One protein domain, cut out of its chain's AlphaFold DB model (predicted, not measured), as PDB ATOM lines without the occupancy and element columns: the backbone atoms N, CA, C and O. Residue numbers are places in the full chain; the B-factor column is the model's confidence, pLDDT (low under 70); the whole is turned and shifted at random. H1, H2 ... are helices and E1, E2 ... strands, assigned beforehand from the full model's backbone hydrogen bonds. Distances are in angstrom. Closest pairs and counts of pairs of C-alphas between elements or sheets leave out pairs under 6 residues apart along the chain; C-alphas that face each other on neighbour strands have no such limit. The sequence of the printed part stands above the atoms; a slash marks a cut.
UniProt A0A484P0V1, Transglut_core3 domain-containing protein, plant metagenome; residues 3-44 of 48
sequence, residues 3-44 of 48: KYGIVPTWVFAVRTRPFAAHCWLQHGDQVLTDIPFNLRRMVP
ATOM      1  N   LYS A   3     194.465 231.668 124.491       75.44
ATOM      2  CA  LYS A   3     194.212 232.535 123.318       75.44
ATOM      3  C   LYS A   3     195.368 232.578 122.295       75.44
ATOM      4  O   LYS A   3     195.151 232.968 121.156       75.44
ATOM      5  N   TYR A   4     196.575 232.182 122.695       81.94
ATOM      6  CA  TYR A   4     197.773 232.124 121.849       81.94
ATOM      7  C   TYR A   4     198.148 230.684 121.458       81.94
ATOM      8  O   TYR A   4     199.271 230.443 121.033       81.94
ATOM      9  N   GLY A   5     197.245 229.712 121.650       85.00
ATOM     10  CA  GLY A   5     197.498 228.296 121.350       85.00
ATOM     11  C   GLY A   5     198.397 227.578 122.362       85.00
ATOM     12  O   GLY A   5     198.720 226.412 122.169       85.00
ATOM     13  N   ILE A   6     198.788 228.242 123.454       86.94
ATOM     14  CA  ILE A   6     199.621 227.641 124.498       86.94
ATOM     15  C   ILE A   6     198.708 227.005 125.544       86.94
ATOM     16  O   ILE A   6     197.992 227.711 126.265       86.94
ATOM     17  N   VAL A   7     198.765 225.677 125.626       91.56
ATOM     18  CA  VAL A   7     198.062 224.867 126.625       91.56
ATOM     19  C   VAL A   7     199.104 224.323 127.607       91.56
ATOM     20  O   VAL A   7     199.769 223.333 127.303       91.56
ATOM     21  N   PRO A   8     199.348 225.017 128.732       94.19
ATOM     22  CA  PRO A   8     200.253 224.527 129.758       94.19
ATOM     23  C   PRO A   8     199.609 223.384 130.542       94.19
ATOM     24  O   PRO A   8     198.393 223.339 130.720       94.19
ATOM     25  N   THR A   9     200.459 222.507 131.043       95.94
ATOM     26  CA  THR A   9     200.113 221.378 131.891       95.94
ATOM     27  C   THR A   9     200.034 221.832 133.344       95.94
ATOM     28  O   THR A   9     200.897 222.584 133.812       95.94
ATOM     29  N   TRP A  10     199.026 221.371 134.074       96.62
ATOM     30  CA  TRP A  10     198.966 221.529 135.523       96.62
ATOM     31  C   TRP A  10     199.775 220.432 136.192       96.62
ATOM     32  O   TRP A  10     199.521 219.252 135.974       96.62
ATOM     33  N   VAL A  11     200.707 220.808 137.061       97.56
ATOM     34  CA  VAL A  11     201.461 219.861 137.883       97.56
ATOM     35  C   VAL A  11     201.099 220.070 139.342       97.56
ATOM     36  O   VAL A  11     201.214 221.177 139.865       97.56
ATOM     37  N   PHE A  12     200.690 218.997 140.011       97.88
ATOM     38  CA  PHE A  12     200.479 218.947 141.452       97.88
ATOM     39  C   PHE A  12     201.584 218.109 142.067       97.88
ATOM     40  O   PHE A  12     201.849 216.991 141.621       97.88
ATOM     41  N   ALA A  13     202.222 218.634 143.102       97.69
ATOM     42  CA  ALA A  13     203.365 217.995 143.720       97.69
ATOM     43  C   ALA A  13     203.363 218.180 145.231       97.69
ATOM     44  O   ALA A  13     202.755 219.101 145.784       97.69
ATOM     45  N   VAL A  14     204.098 217.300 145.897       97.81
ATOM     46  CA  VAL A  14     204.260 217.323 147.346       97.81
ATOM     47  C   VAL A  14     205.720 217.165 147.729       97.81
ATOM     48  O   VAL A  14     206.507 216.537 147.027       97.81
ATOM     49  N   ARG A  15     206.084 217.679 148.897       96.50
ATOM     50  CA  ARG A  15     207.295 217.275 149.617       96.50
ATOM     51  C   ARG A  15     206.903 216.793 151.002       96.50
ATOM     52  O   ARG A  15     205.922 217.269 151.567       96.50
ATOM     53  N   THR A  16     207.675 215.877 151.575       95.25
ATOM     54  CA  THR A  16     207.307 215.230 152.844       95.25
ATOM     55  C   THR A  16     207.936 215.877 154.078       95.25
ATOM     56  O   THR A  16     207.388 215.722 155.167       95.25
ATOM     57  N   ARG A  17     209.053 216.621 153.955       91.75
ATOM     58  CA  ARG A  17     209.750 217.255 155.098       91.75
ATOM     59  C   ARG A  17     210.399 218.616 154.757       91.75
ATOM     60  O   ARG A  17     211.319 218.645 153.940       91.75
ATOM     61  N   PRO A  18     209.979 219.722 155.407       92.12
ATOM     62  CA  PRO A  18     208.667 219.869 156.045       92.12
ATOM     63  C   PRO A  18     207.571 219.624 155.003       92.12
ATOM     64  O   PRO A  18     207.757 219.962 153.831       92.12
ATOM     65  N   PHE A  19     206.459 219.011 155.410       95.81
ATOM     66  CA  PHE A  19     205.380 218.691 154.481       95.81
ATOM     67  C   PHE A  19     204.865 219.954 153.781       95.81
ATOM     68  O   PHE A  19     204.637 220.977 154.427       95.81
ATOM     69  N   ALA A  20     204.704 219.888 152.460       96.31
ATOM     70  CA  ALA A  20     204.020 220.919 151.691       96.31
ATOM     71  C   ALA A  20     203.398 220.320 150.431       96.31
ATOM     72  O   ALA A  20     203.994 219.444 149.803       96.31
ATOM     73  N   ALA A  21     202.235 220.841 150.060       96.62
ATOM     74  CA  ALA A  21     201.599 220.610 148.775       96.62
ATOM     75  C   ALA A  21     201.665 221.901 147.956       96.62
ATOM     76  O   ALA A  21     201.480 222.993 148.498       96.62
ATOM     77  N   HIS A  22     201.961 221.778 146.667       96.56
ATOM     78  CA  HIS A  22     202.063 222.911 145.758       96.56
ATOM     79  C   HIS A  22     201.630 222.513 144.344       96.56
ATOM     80  O   HIS A  22     201.676 221.333 143.986       96.56
ATOM     81  N   CYS A  23     201.220 223.487 143.537       97.00
ATOM     82  CA  CYS A  23     200.915 223.272 142.131       97.00
ATOM     83  C   CYS A  23     201.427 224.420 141.262       97.00
ATOM     84  O   CYS A  23     201.480 225.566 141.703       97.00
ATOM     85  N   TRP A  24     201.789 224.103 140.020       97.19
ATOM     86  CA  TRP A  24     202.226 225.092 139.040       97.19
ATOM     87  C   TRP A  24     201.745 224.754 137.632       97.19
ATOM     88  O   TRP A  24     201.360 223.622 137.334       97.19
ATOM     89  N   LEU A  25     201.798 225.762 136.763       96.31
ATOM     90  CA  LEU A  25     201.656 225.604 135.322       96.31
ATOM     91  C   LEU A  25     203.025 225.405 134.679       96.31
ATOM     92  O   LEU A  25     203.950 226.187 134.923       96.31
ATOM     93  N   GLN A  26     203.136 224.401 133.818       95.06
ATOM     94  CA  GLN A  26     204.347 224.089 133.070       95.06
ATOM     95  C   GLN A  26     204.065 224.038 131.572       95.06
ATOM     96  O   GLN A  26     203.026 223.549 131.137       95.06
ATOM     97  N   HIS A  27     204.997 224.529 130.764       94.62
ATOM     98  CA  HIS A  27     204.954 224.379 129.316       94.62
ATOM     99  C   HIS A  27     206.313 223.892 128.813       94.62
ATOM    100  O   HIS A  27     207.294 224.635 128.844       94.62
ATOM    101  N   GLY A  28     206.383 222.624 128.395       90.75
ATOM    102  CA  GLY A  28     207.661 221.958 128.131       90.75
ATOM    103  C   GLY A  28     208.542 221.978 129.383       90.75
ATOM    104  O   GLY A  28     208.105 221.546 130.449       90.75
ATOM    105  N   ASP A  29     209.739 222.549 129.265       90.75
ATOM    106  CA  ASP A  29     210.704 222.681 130.369       90.75
ATOM    107  C   ASP A  29     210.559 223.994 131.163       90.75
ATOM    108  O   ASP A  29     211.351 224.279 132.063       90.75
ATOM    109  N   GLN A  30     209.570 224.827 130.824       93.12
ATOM    110  CA  GLN A  30     209.373 226.141 131.433       93.12
ATOM    111  C   GLN A  30     208.284 226.108 132.502       93.12
ATOM    112  O   GLN A  30     207.146 225.714 132.245       93.12
ATOM    113  N   VAL A  31     208.620 226.598 133.693       95.12
ATOM    114  CA  VAL A  31     207.677 226.809 134.797       95.12
ATOM    115  C   VAL A  31     207.112 228.220 134.673       95.12
ATOM    116  O   VAL A  31     207.868 229.186 134.606       95.12
ATOM    117  N   LEU A  32     205.785 228.346 134.621       94.12
ATOM    118  CA  LEU A  32     205.117 229.618 134.325       94.12
ATOM    119  C   LEU A  32     204.631 230.365 135.571       94.12
ATOM    120  O   LEU A  32     204.423 231.573 135.507       94.12
ATOM    121  N   THR A  33     204.403 229.662 136.682       94.00
ATOM    122  CA  THR A  33     203.773 230.235 137.890       94.00
ATOM    123  C   THR A  33     204.605 230.086 139.161       94.00
ATOM    124  O   THR A  33     204.140 230.462 140.232       94.00
ATOM    125  N   ASP A  34     205.820 229.553 139.060       93.31
ATOM    126  CA  ASP A  34     206.781 229.456 140.162       93.31
ATOM    127  C   ASP A  34     208.214 229.494 139.592       93.31
ATOM    128  O   ASP A  34     208.418 229.536 138.377       93.31
ATOM    129  N   ILE A  35     209.220 229.476 140.459       90.56
ATOM    130  CA  ILE A  35     210.629 229.378 140.088       90.56
ATOM    131  C   ILE A  35     211.135 227.942 140.276       90.56
ATOM    132  O   ILE A  35     210.875 227.328 141.315       90.56
ATOM    133  N   PRO A  36     211.951 227.399 139.348       89.62
ATOM    134  CA  PRO A  36     212.464 226.031 139.451       89.62
ATOM    135  C   PRO A  36     213.142 225.722 140.791       89.62
ATOM    136  O   PRO A  36     213.054 224.605 141.289       89.62
ATOM    137  N   PHE A  37     213.788 226.716 141.411       90.19
ATOM    138  CA  PHE A  37     214.429 226.571 142.718       90.19
ATOM    139  C   PHE A  37     213.464 226.109 143.824       90.19
ATOM    140  O   PHE A  37     213.832 225.244 144.622       90.19
ATOM    141  N   ASN A  38     212.230 226.622 143.849       89.06
ATOM    142  CA  ASN A  38     211.215 226.235 144.834       89.06
ATOM    143  C   ASN A  38     210.728 224.798 144.610       89.06
ATOM    144  O   ASN A  38     210.466 224.064 145.567       89.06
ATOM    145  N   LEU A  39     210.693 224.377 143.345       92.69
ATOM    146  CA  LEU A  39     210.136 223.103 142.905       92.69
ATOM    147  C   LEU A  39     211.115 221.929 142.992       92.69
ATOM    148  O   LEU A  39     210.677 220.786 143.038       92.69
ATOM    149  N   ARG A  40     212.429 222.174 143.098       91.88
ATOM    150  CA  ARG A  40     213.474 221.122 143.153       91.88
ATOM    151  C   ARG A  40     213.251 220.037 144.209       91.88
ATOM    152  O   ARG A  40     213.796 218.948 144.087       91.88
ATOM    153  N   ARG A  41     212.526 220.356 145.283       94.44
ATOM    154  CA  ARG A  41     212.237 219.431 146.392       94.44
ATOM    155  C   ARG A  41     210.824 218.857 146.348       94.44
ATOM    156  O   ARG A  41     210.462 218.115 147.256       94.44
ATOM    157  N   MET A  42     210.030 219.237 145.354       96.31
ATOM    158  CA  MET A  42     208.668 218.764 145.159       96.31
ATOM    159  C   MET A  42     208.680 217.530 144.256       96.31
ATOM    160  O   MET A  42     209.395 217.484 143.260       96.31
ATOM    161  N   VAL A  43     207.871 216.535 144.603       96.75
ATOM    162  CA  VAL A  43     207.665 215.308 143.833       96.75
ATOM    163  C   VAL A  43     206.280 215.383 143.193       96.75
ATOM    164  O   VAL A  43     205.294 215.456 143.936       96.75
ATOM    165  N   PRO A  44     206.176 215.408 141.852       96.94
ATOM    166  CA  PRO A  44     204.891 215.390 141.163       96.94
ATOM    167  C   PRO A  44     204.069 214.149 141.524       96.94
ATOM    168  O   PRO A  44     204.593 213.038 141.553       96.94
TER     169      PRO A  44
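Overview. This is residues 3 to 44 of the 48 residues of the protein "Transglut_core3 domain-containing protein" of plant metagenome (UniProt A0A484P0V1). Picture one long, narrow hairpin of two strands, E1 and E2, with the stretch after E2 folding back over it as an arch and coming down at residues 43 to 44 beside E1. The short helix H1 sits in this arch, and residues 3 to 8 lead into E1 at the end of the hairpin away from its turn. The printed part has 42 residues, with two named strands and one named helix in the order E1, E2, H1; the sheet has the order E1 - E2, antiparallel, and the class is mostly strand. The whole is only just loose, close to compact, with a radius of gyration of the C-alphas of 11.3 A. The C-alphas span 38 by 16 by 12 A, a rod in outline, its length made by the hairpin together with residues 3 to 8.

Arrangement. Look first at E1, residues 9 to 16, and E2, residues 19 to 27, which form a hairpin with a tight link of 2 residues. They are antiparallel neighbours, with 158 degrees between their N-to-C directions. Among the C-alphas that face each other are those of Thr 16 and Phe 19, 4.3 A apart, and those of Thr 9 and Gln 26, 5.2 A apart. Check the backbone too: N 9 and O 26 are 2.8 A apart and N 22 and O 13 are 2.9 A apart, both within hydrogen-bond range. Past E2, residues 30 to 31 form a short antiparallel pairing with residues 26 to 27 of E2. Further on comes H1, residues 36 to 39, which is apart from E1. H1 is too short for any pair of O i and N i+4 inside it; its one pair of O i and N i+3 is within range. At the end of the printed part, residues 43 to 44 form another short antiparallel pairing, with residues 13 to 14 of E1.

Along the chain. Find C-alpha 9 at (200.113, 221.378, 131.891); from there E1 runs 23.0 A to C-alpha 16 at (207.307, 215.230, 152.844). E2, the longest strand with 9 residues, starts at Phe 19 and covers 25.8 A to His 27, whose C-alpha is at (204.954, 224.379, 129.316). H1 runs from Pro 36 to Leu 39, where you find C-alpha 39 at (210.136, 223.103, 142.905).

Size, cuts and confidence. The two C-alphas farthest apart are those of Lys 3 and Arg 17, at 38.5 A. From the C-alpha of Lys 3 to that of Pro 44 is 27.0 A. The printed part has no cut and no long link; the link from E2 to H1 is short, with 8 residues. In the B-factor column the mean pLDDT of the printed part is 93.3, and no printed residue is under 70.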